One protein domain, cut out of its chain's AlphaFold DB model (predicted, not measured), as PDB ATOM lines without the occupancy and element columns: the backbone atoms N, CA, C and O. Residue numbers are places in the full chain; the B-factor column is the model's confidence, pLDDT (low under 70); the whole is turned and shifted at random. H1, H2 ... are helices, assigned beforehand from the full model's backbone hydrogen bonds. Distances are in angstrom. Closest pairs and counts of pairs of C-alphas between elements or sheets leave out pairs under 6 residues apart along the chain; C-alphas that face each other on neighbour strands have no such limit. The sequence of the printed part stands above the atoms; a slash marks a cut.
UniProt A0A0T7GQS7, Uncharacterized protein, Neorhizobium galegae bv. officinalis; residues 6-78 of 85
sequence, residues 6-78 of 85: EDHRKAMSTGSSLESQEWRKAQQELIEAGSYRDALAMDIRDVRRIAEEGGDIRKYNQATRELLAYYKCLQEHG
ATOM      1  N   GLU A   6      -9.895  60.058 -37.887       95.69
ATOM      2  CA  GLU A   6     -11.254  60.010 -38.440       95.69
ATOM      3  C   GLU A   6     -11.613  58.611 -38.941       95.69
ATOM      4  O   GLU A   6     -12.694  58.114 -38.642       95.69
ATOM      5  N   ASP A   7     -10.682  57.940 -39.612       96.31
ATOM      6  CA  ASP A   7     -10.882  56.584 -40.124       96.31
ATOM      7  C   ASP A   7     -10.859  55.538 -39.004       96.31
ATOM      8  O   ASP A   7     -11.655  54.604 -39.023       96.31
ATOM      9  N   HIS A   8     -10.060  55.738 -37.951       94.75
ATOM     10  CA  HIS A   8     -10.107  54.895 -36.755       94.75
ATOM     11  C   HIS A   8     -11.488  54.928 -36.082       94.75
ATOM     12  O   HIS A   8     -11.922  53.928 -35.518       94.75
ATOM     13  N   ARG A   9     -12.220  56.052 -36.137       95.44
ATOM     14  CA  ARG A   9     -13.594  56.115 -35.602       95.44
ATOM     15  C   ARG A   9     -14.597  55.291 -36.414       95.44
ATOM     16  O   ARG A   9     -15.652  54.983 -35.877       95.44
ATOM     17  N   LYS A  10     -14.281  54.953 -37.669       96.25
ATOM     18  CA  LYS A  10     -15.111  54.111 -38.549       96.25
ATOM     19  C   LYS A  10     -14.825  52.616 -38.389       96.25
ATOM     20  O   LYS A  10     -15.527  51.808 -38.997       96.25
ATOM     21  N   ALA A  11     -13.791  52.252 -37.625       96.69
ATOM     22  CA  ALA A  11     -13.491  50.860 -37.323       96.69
ATOM     23  C   ALA A  11     -14.626  50.238 -36.515       96.69
ATOM     24  O   ALA A  11     -15.075  50.820 -35.526       96.69
ATOM     25  N   MET A  12     -15.044  49.035 -36.904       97.31
ATOM     26  CA  MET A  12     -16.147  48.308 -36.275       97.31
ATOM     27  C   MET A  12     -15.891  48.093 -34.786       97.31
ATOM     28  O   MET A  12     -16.801  48.188 -33.972       97.31
ATOM     29  N   SER A  13     -14.632  47.904 -34.395       95.12
ATOM     30  CA  SER A  13     -14.221  47.757 -32.998       95.12
ATOM     31  C   SER A  13     -14.302  49.047 -32.162       95.12
ATOM     32  O   SER A  13     -14.156  48.973 -30.937       95.12
ATOM     33  N   THR A  14     -14.537  50.220 -32.764       95.88
ATOM     34  CA  THR A  14     -14.480  51.528 -32.093       95.88
ATOM     35  C   THR A  14     -15.857  52.048 -31.685       95.88
ATOM     36  O   THR A  14     -16.774  52.133 -32.487       95.88
ATOM     37  N   GLY A  15     -15.972  52.503 -30.434       94.50
ATOM     38  CA  GLY A  15     -17.198  53.094 -29.892       94.50
ATOM     39  C   GLY A  15     -17.999  52.142 -29.004       94.50
ATOM     40  O   GLY A  15     -17.541  51.056 -28.629       94.50
ATOM     41  N   SER A  16     -19.192  52.591 -28.614       96.44
ATOM     42  CA  SER A  16     -20.064  51.929 -27.636       96.44
ATOM     43  C   SER A  16     -21.350  51.343 -28.230       96.44
ATOM     44  O   SER A  16     -22.195  50.880 -27.465       96.44
ATOM     45  N   SER A  17     -21.514  51.336 -29.558       97.19
ATOM     46  CA  SER A  17     -22.674  50.710 -30.206       97.19
ATOM     47  C   SER A  17     -22.727  49.204 -29.917       97.19
ATOM     48  O   SER A  17     -21.714  48.592 -29.563       97.19
ATOM     49  N   LEU A  18     -23.912  48.604 -30.069       97.81
ATOM     50  CA  LEU A  18     -24.083  47.155 -29.935       97.81
ATOM     51  C   LEU A  18     -23.171  46.404 -30.918       97.81
ATOM     52  O   LEU A  18     -22.441  45.513 -30.505       97.81
ATOM     53  N   GLU A  19     -23.128  46.846 -32.175       96.88
ATOM     54  CA  GLU A  19     -22.290  46.257 -33.224       96.88
ATOM     55  C   GLU A  19     -20.797  46.275 -32.852       96.88
ATOM     56  O   GLU A  19     -20.109  45.264 -32.984       96.88
ATOM     57  N   SER A  20     -20.294  47.372 -32.274       97.69
ATOM     58  CA  SER A  20     -18.902  47.433 -31.815       97.69
ATOM     59  C   SER A  20     -18.615  46.524 -30.625       97.69
ATOM     60  O   SER A  20     -17.504  46.005 -30.488       97.69
ATOM     61  N   GLN A  21     -19.594  46.330 -29.742       98.25
ATOM     62  CA  GLN A  21     -19.473  45.385 -28.634       98.25
ATOM     63  C   GLN A  21     -19.451  43.941 -29.146       98.25
ATOM     64  O   GLN A  21     -18.590  43.170 -28.726       98.25
ATOM     65  N   GLU A  22     -20.338  43.594 -30.079       98.19
ATOM     66  CA  GLU A  22     -20.397  42.275 -30.715       98.19
ATOM     67  C   GLU A  22     -19.128  41.972 -31.514       98.19
ATOM     68  O   GLU A  22     -18.574  40.881 -31.386       98.19
ATOM     69  N   TRP A  23     -18.596  42.951 -32.252       98.12
ATOM     70  CA  TRP A  23     -17.329  42.814 -32.969       98.12
ATOM     71  C   TRP A  23     -16.171  42.475 -32.027       98.12
ATOM     72  O   TRP A  23     -15.439  41.508 -32.253       98.12
ATOM     73  N   ARG A  24     -16.016  43.242 -30.937       98.19
ATOM     74  CA  ARG A  24     -14.971  42.986 -29.932       98.19
ATOM     75  C   ARG A  24     -15.174  41.648 -29.232       98.19
ATOM     76  O   ARG A  24     -14.192  40.968 -28.959       98.19
ATOM     77  N   LYS A  25     -16.423  41.257 -28.966       98.44
ATOM     78  CA  LYS A  25     -16.745  39.949 -28.389       98.44
ATOM     79  C   LYS A  25     -16.316  38.814 -29.323       98.44
ATOM     80  O   LYS A  25     -15.588  37.934 -28.883       98.44
ATOM     81  N   ALA A  26     -16.680  38.869 -30.603       98.38
ATOM     82  CA  ALA A  26     -16.273  37.870 -31.591       98.38
ATOM     83  C   ALA A  26     -14.743  37.796 -31.735       98.38
ATOM     84  O   ALA A  26     -14.162  36.712 -31.785       98.38
ATOM     85  N   GLN A  27     -14.069  38.951 -31.737       98.06
ATOM     86  CA  GLN A  27     -12.611  39.004 -31.754       98.06
ATOM     87  C   GLN A  27     -12.003  38.363 -30.495       98.06
ATOM     88  O   GLN A  27     -11.065  37.576 -30.606       98.06
ATOM     89  N   GLN A  28     -12.550  38.653 -29.313       97.88
ATOM     90  CA  GLN A  28     -12.111  38.079 -28.041       97.88
ATOM     91  C   GLN A  28     -12.299  36.555 -28.003       97.88
ATOM     92  O   GLN A  28     -11.381  35.847 -27.604       97.88
ATOM     93  N   GLU A  29     -13.437  36.039 -28.474       98.12
ATOM     94  CA  GLU A  29     -13.713  34.596 -28.544       98.12
ATOM     95  C   GLU A  29     -12.693  33.862 -29.430       98.12
ATOM     96  O   GLU A  29     -12.188  32.800 -29.058       98.12
ATOM     97  N   LEU A  30     -12.316  34.450 -30.574       98.25
ATOM     98  CA  LEU A  30     -11.251  33.914 -31.427       98.25
ATOM     99  C   LEU A  30      -9.899  33.906 -30.710       98.25
ATOM    100  O   LEU A  30      -9.165  32.921 -30.799       98.25
ATOM    101  N   ILE A  31      -9.567  34.981 -29.993       97.44
ATOM    102  CA  ILE A  31      -8.332  35.048 -29.211       97.44
ATOM    103  C   ILE A  31      -8.343  33.949 -28.148       97.44
ATOM    104  O   ILE A  31      -7.428  33.138 -28.115       97.44
ATOM    105  N   GLU A  32      -9.384  33.841 -27.328       96.75
ATOM    106  CA  GLU A  32      -9.487  32.832 -26.262       96.75
ATOM    107  C   GLU A  32      -9.406  31.391 -26.782       96.75
ATOM    108  O   GLU A  32      -8.813  30.522 -26.132       96.75
ATOM    109  N   ALA A  33      -9.923  31.136 -27.985       96.69
ATOM    110  CA  ALA A  33      -9.811  29.850 -28.666       96.69
ATOM    111  C   ALA A  33      -8.391  29.532 -29.187       96.69
ATOM    112  O   ALA A  33      -8.139  28.409 -29.618       96.69
ATOM    113  N   GLY A  34      -7.450  30.482 -29.135       96.19
ATOM    114  CA  GLY A  34      -6.110  30.358 -29.724       96.19
ATOM    115  C   GLY A  34      -6.058  30.709 -31.216       96.19
ATOM    116  O   GLY A  34      -5.007  30.595 -31.848       96.19
ATOM    117  N   SER A  35      -7.162  31.196 -31.782       97.19
ATOM    118  CA  SER A  35      -7.296  31.617 -33.179       97.19
ATOM    119  C   SER A  35      -6.885  33.082 -33.377       97.19
ATOM    120  O   SER A  35      -7.559  33.851 -34.065       97.19
ATOM    121  N   TYR A  36      -5.742  33.492 -32.809       96.94
ATOM    122  CA  TYR A  36      -5.261  34.882 -32.883       96.94
ATOM    123  C   TYR A  36      -5.084  35.380 -34.327       96.94
ATOM    124  O   TYR A  36      -5.327  36.546 -34.628       96.94
ATOM    125  N   ARG A  37      -4.704  34.488 -35.251       96.94
ATOM    126  CA  ARG A  37      -4.601  34.817 -36.680       96.94
ATOM    127  C   ARG A  37      -5.944  35.259 -37.270       96.94
ATOM    128  O   ARG A  37      -5.962  36.177 -38.088       96.94
ATOM    129  N   ASP A  38      -7.043  34.629 -36.867       98.06
ATOM    130  CA  ASP A  38      -8.377  34.959 -37.373       98.06
ATOM    131  C   ASP A  38      -8.882  36.267 -36.759       98.06
ATOM    132  O   ASP A  38      -9.413  37.114 -37.477       98.06
ATOM    133  N   ALA A  39      -8.609  36.491 -35.469       97.81
ATOM    134  CA  ALA A  39      -8.866  37.766 -34.798       97.81
ATOM    135  C   ALA A  39      -8.136  38.939 -35.482       97.81
ATOM    136  O   ALA A  39      -8.719  40.002 -35.691       97.81
ATOM    137  N   LEU A  40      -6.880  38.730 -35.896       97.00
ATOM    138  CA  LEU A  40      -6.090  39.706 -36.656       97.00
ATOM    139  C   LEU A  40      -6.658  39.940 -38.066       97.00
ATOM    140  O   LEU A  40      -6.645  41.056 -38.584       97.00
ATOM    141  N   ALA A  41      -7.154  38.880 -38.711       98.00
ATOM    142  CA  ALA A  41      -7.752  38.971 -40.038       98.00
ATOM    143  C   ALA A  41      -9.044  39.801 -40.037       98.00
ATOM    144  O   ALA A  41      -9.325  40.453 -41.045       98.00
ATOM    145  N   MET A  42      -9.805  39.814 -38.935       98.00
ATOM    146  CA  MET A  42     -10.952  40.714 -38.768       98.00
ATOM    147  C   MET A  42     -10.523  42.181 -38.896       98.00
ATOM    148  O   MET A  42     -11.071  42.894 -39.736       98.00
ATOM    149  N   ASP A  43      -9.493  42.603 -38.154       96.00
ATOM    150  CA  ASP A  43      -8.990  43.983 -38.203       96.00
ATOM    151  C   ASP A  43      -8.473  44.355 -39.598       96.00
ATOM    152  O   ASP A  43      -8.766  45.432 -40.108       96.00
ATOM    153  N   ILE A  44      -7.736  43.455 -40.258       97.50
ATOM    154  CA  ILE A  44      -7.200  43.709 -41.606       97.50
ATOM    155  C   ILE A  44      -8.330  43.894 -42.630       97.50
ATOM    156  O   ILE A  44      -8.231  44.753 -43.508       97.50
ATOM    157  N   ARG A  45      -9.400  43.095 -42.542       98.06
ATOM    158  CA  ARG A  45     -10.565  43.229 -43.434       98.06
ATOM    159  C   ARG A  45     -11.292  44.547 -43.200       98.06
ATOM    160  O   ARG A  45     -11.638  45.214 -44.171       98.06
ATOM    161  N   ASP A  46     -11.481  44.927 -41.941       97.75
ATOM    162  CA  ASP A  46     -12.167  46.167 -41.589       97.75
ATOM    163  C   ASP A  46     -11.376  47.408 -42.028       97.75
ATOM    164  O   ASP A  46     -11.901  48.301 -42.688       97.75
ATOM    165  N   VAL A  47     -10.063  47.413 -41.796       96.69
ATOM    166  CA  VAL A  47      -9.164  48.476 -42.267       96.69
ATOM    167  C   VAL A  47      -9.179  48.586 -43.791       96.69
ATOM    168  O   VAL A  47      -9.160  49.692 -44.331       96.69
ATOM    169  N   ARG A  48      -9.236  47.453 -44.502       97.06
ATOM    170  CA  ARG A  48      -9.332  47.444 -45.965       97.06
ATOM    171  C   ARG A  48     -10.660  48.023 -46.458       97.06
ATOM    172  O   ARG A  48     -10.630  48.790 -47.415       97.06
ATOM    173  N   ARG A  49     -11.778  47.706 -45.797       97.81
ATOM    174  CA  ARG A  49     -13.091  48.314 -46.071       97.81
ATOM    175  C   ARG A  49     -13.027  49.836 -45.911       97.81
ATOM    176  O   ARG A  49     -13.425  50.557 -46.815       97.81
ATOM    177  N   ILE A  50     -12.458  50.326 -44.809       97.75
ATOM    178  CA  ILE A  50     -12.331  51.770 -44.542       97.75
ATOM    179  C   ILE A  50     -11.448  52.462 -45.588       97.75
ATOM    180  O   ILE A  50     -11.769  53.554 -46.053       97.75
ATOM    181  N   ALA A  51     -10.342  51.826 -45.985       97.50
ATOM    182  CA  ALA A  51      -9.459  52.332 -47.033       97.50
ATOM    183  C   ALA A  51     -10.175  52.432 -48.395       97.50
ATOM    184  O   ALA A  51     -10.026  53.422 -49.110       97.50
ATOM    185  N   GLU A  52     -10.982  51.424 -48.735       97.50
ATOM    186  CA  GLU A  52     -11.807  51.394 -49.946       97.50
ATOM    187  C   GLU A  52     -12.898  52.475 -49.933       97.50
ATOM    188  O   GLU A  52     -13.017  53.222 -50.902       97.50
ATOM    189  N   GLU A  53     -13.617  52.646 -48.819       96.81
ATOM    190  CA  GLU A  53     -14.589  53.735 -48.620       96.81
ATOM    191  C   GLU A  53     -13.946  55.127 -48.734       96.81
ATOM    192  O   GLU A  53     -14.578  56.077 -49.192       96.81
ATOM    193  N   GLY A  54     -12.676  55.248 -48.335       95.44
ATOM    194  CA  GLY A  54     -11.875  56.464 -48.468       95.44
ATOM    195  C   GLY A  54     -11.295  56.705 -49.868       95.44
ATOM    196  O   GLY A  54     -10.632  57.720 -50.070       95.44
ATOM    197  N   GLY A  55     -11.507  55.797 -50.827       97.25
ATOM    198  CA  GLY A  55     -11.028  55.924 -52.208       97.25
ATOM    199  C   GLY A  55      -9.548  55.582 -52.427       97.25
ATOM    200  O   GLY A  55      -9.064  55.673 -53.555       97.25
ATOM    201  N   ASP A  56      -8.830  55.146 -51.391       96.94
ATOM    202  CA  ASP A  56      -7.448  54.672 -51.492       96.94
ATOM    203  C   ASP A  56      -7.296  53.333 -50.770       96.94
ATOM    204  O   ASP A  56      -6.898  53.251 -49.609       96.94
ATOM    205  N   ILE A  57      -7.538  52.250 -51.509       95.50
ATOM    206  CA  ILE A  57      -7.398  50.874 -51.017       95.50
ATOM    207  C   ILE A  57      -5.990  50.555 -50.478       95.50
ATOM    208  O   ILE A  57      -5.808  49.564 -49.770       95.50
ATOM    209  N   ARG A  58      -4.966  51.351 -50.824       96.44
ATOM    210  CA  ARG A  58      -3.575  51.134 -50.406       96.44
ATOM    211  C   ARG A  58      -3.174  51.954 -49.183       96.44
ATOM    212  O   ARG A  58      -2.093  51.687 -48.650       96.44
ATOM    213  N   LYS A  59      -4.028  52.869 -48.719       97.69
ATOM    214  CA  LYS A  59      -3.758  53.838 -47.647       97.69
ATOM    215  C   LYS A  59      -3.094  53.224 -46.411       97.69
ATOM    216  O   LYS A  59      -2.120  53.761 -45.894       97.69
ATOM    217  N   TYR A  60      -3.553  52.046 -45.982       97.69
ATOM    218  CA  TYR A  60      -3.070  51.368 -44.769       97.69
ATOM    219  C   TYR A  60      -2.215  50.121 -45.031       97.69
ATOM    220  O   TYR A  60      -2.027  49.279 -44.147       97.69
ATOM    221  N   ASN A  61      -1.637  49.995 -46.230       96.75
ATOM    222  CA  ASN A  61      -0.760  48.870 -46.561       96.75
ATOM    223  C   ASN A  61       0.474  48.797 -45.656       96.75
ATOM    224  O   ASN A  61       0.877  47.702 -45.269       96.75
ATOM    225  N   GLN A  62       1.088  49.935 -45.321       97.12
ATOM    226  CA  GLN A  62       2.241  49.953 -44.420       97.12
ATOM    227  C   GLN A  62       1.856  49.470 -43.016       97.12
ATOM    228  O   GLN A  62       2.451  48.513 -42.529       97.12
ATOM    229  N   ALA A  63       0.813  50.049 -42.419       95.81
ATOM    230  CA  ALA A  63       0.341  49.659 -41.091       95.81
ATOM    231  C   ALA A  63      -0.077  48.175 -41.029       95.81
ATOM    232  O   ALA A  63       0.173  47.485 -40.042       95.81
ATOM    233  N   THR A  64      -0.652  47.649 -42.118       97.19
ATOM    234  CA  THR A  64      -0.969  46.219 -42.251       97.19
ATOM    235  C   THR A  64       0.299  45.358 -42.284       97.19
ATOM    236  O   THR A  64       0.346  44.314 -41.636       97.19
ATOM    237  N   ARG A  65       1.356  45.776 -42.997       97.56
ATOM    238  CA  ARG A  65       2.647  45.060 -43.007       97.56
ATOM    239  C   ARG A  65       3.304  45.049 -41.631       97.56
ATOM    240  O   ARG A  65       3.810  44.007 -41.229       97.56
ATOM    241  N   GLU A  66       3.271  46.168 -40.915       97.12
ATOM    242  CA  GLU A  66       3.798  46.273 -39.550       97.12
ATOM    243  C   GLU A  66       3.034  45.358 -38.585       97.12
ATOM    244  O   GLU A  66       3.653  44.613 -37.826       97.12
ATOM    245  N   LEU A  67       1.700  45.317 -38.680       96.19
ATOM    246  CA  LEU A  67       0.877  44.387 -37.904       96.19
ATOM    247  C   LEU A  67       1.233  42.919 -38.195       96.19
ATOM    248  O   LEU A  67       1.362  42.117 -37.272       96.19
ATOM    249  N   LEU A  68       1.421  42.560 -39.469       97.44
ATOM    250  CA  LEU A  68       1.814  41.205 -39.866       97.44
ATOM    251  C   LEU A  68       3.234  40.848 -39.405       97.44
ATOM    252  O   LEU A  68       3.480  39.705 -39.025       97.44
ATOM    253  N   ALA A  69       4.166  41.801 -39.428       97.81
ATOM    254  CA  ALA A  69       5.509  41.609 -38.887       97.81
ATOM    255  C   ALA A  69       5.463  41.377 -37.369       97.81
ATOM    256  O   ALA A  69       6.103  40.452 -36.871       97.81
ATOM    257  N   TYR A  70       4.641  42.145 -36.650       96.38
ATOM    258  CA  TYR A  70       4.423  41.948 -35.219       96.38
ATOM    259  C   TYR A  70       3.799  40.581 -34.910       96.38
ATOM    260  O   TYR A  70       4.293  39.867 -34.041       96.38
ATOM    261  N   TYR A  71       2.786  40.159 -35.675       96.94
ATOM    262  CA  TYR A  71       2.216  38.811 -35.571       96.94
ATOM    263  C   TYR A  71       3.283  37.714 -35.720       96.94
ATOM    264  O   TYR A  71       3.316  36.788 -34.913       96.94
ATOM    265  N   LYS A  72       4.174  37.827 -36.717       97.94
ATOM    266  CA  LYS A  72       5.266  36.859 -36.915       97.94
ATOM    267  C   LYS A  72       6.219  36.821 -35.724       97.94
ATOM    268  O   LYS A  72       6.532  35.734 -35.257       97.94
ATOM    269  N   CYS A  73       6.603  37.980 -35.191       97.75
ATOM    270  CA  CYS A  73       7.425  38.065 -33.984       97.75
ATOM    271  C   CYS A  73       6.760  37.334 -32.800       97.75
ATOM    272  O   CYS A  73       7.360  36.448 -32.192       97.75
ATOM    273  N   LEU A  74       5.478  37.607 -32.524       96.81
ATOM    274  CA  LEU A  74       4.736  36.900 -31.471       96.81
ATOM    275  C   LEU A  74       4.676  35.387 -31.715       96.81
ATOM    276  O   LEU A  74       4.772  34.599 -30.776       96.81
ATOM    277  N   GLN A  75       4.510  34.974 -32.971       96.44
ATOM    278  CA  GLN A  75       4.477  33.569 -33.354       96.44
ATOM    279  C   GLN A  75       5.822  32.873 -33.115       96.44
ATOM    280  O   GLN A  75       5.839  31.810 -32.497       96.44
ATOM    281  N   GLU A  76       6.927  33.473 -33.560       97.50
ATOM    282  CA  GLU A  76       8.291  32.946 -33.410       97.50
ATOM    283  C   GLU A  76       8.686  32.791 -31.937       97.50
ATOM    284  O   GLU A  76       9.270  31.780 -31.552       97.50
ATOM    285  N   HIS A  77       8.285  33.742 -31.092       96.56
ATOM    286  CA  HIS A  77       8.519  33.686 -29.648       96.56
ATOM    287  C   HIS A  77       7.470  32.867 -28.877       96.56
ATOM    288  O   HIS A  77       7.591  32.665 -27.668       96.56
ATOM    289  N   GLY A  78       6.429  32.373 -29.552       95.38
ATOM    290  CA  GLY A  78       5.359  31.602 -28.928       95.38
ATOM    291  C   GLY A  78       4.455  32.407 -27.989       95.38
ATOM    292  O   GLY A  78       3.773  31.784 -27.172       95.38
TER     293      GLY A  78
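AT A GLANCE: This is residues 6 to 78 of the 85 residues of an uncharacterized protein of Neorhizobium galegae bv. officinalis (UniProt A0A0T7GQS7). Three helices make a flat zigzag, H2 in the middle between H1 and H3; H1 and H2 form a hairpin opened like a V, with residues 6 to 17 across its wide end, and H3 folds back alongside H2. The 73 printed residues, class all helix, hold H1, H2, H3 in that order and no named strand. The whole is only just compact, close to loose, radius of gyration of the C-alphas 13.1 A, spanning 36 by 30 by 14 A.

IN THESE COORDINATES: After residues 6 to 17, H1, residues 18 to 32, begins at C-alpha (-24.083, 47.155, -29.935) and is 20.8 A long. H2, residues 36 to 53, is 26.3 A. H3, residues 61 to 76, is 22.5 A, ending at C-alpha (8.291, 32.946, -33.410).

HOW THE PARTS SIT: H1, with residues 27 to 31 alone, touches residues 36 to 42 of H2, closest C-alphas Gln 27 and Ala 39, 5.0 A, opposite ways at a shallow tilt of 34.5 degrees, only just short of steep. H2 and H3 are close but not clearly touching, closest C-alphas Ile 44 and Thr 64, 6.7 A, opposite ways at 2 degrees, a shallow tilt. H1 and H3 are apart. O i to N i+4 pairs are within hydrogen-bond range throughout H1 and H3, 13 of 14 in H2.

THE WHOLE: The C-alphas farthest apart, Gly 55 and Gly 78, are 37.4 A apart. The printed part has no cut or long link; no printed residue is under pLDDT 70.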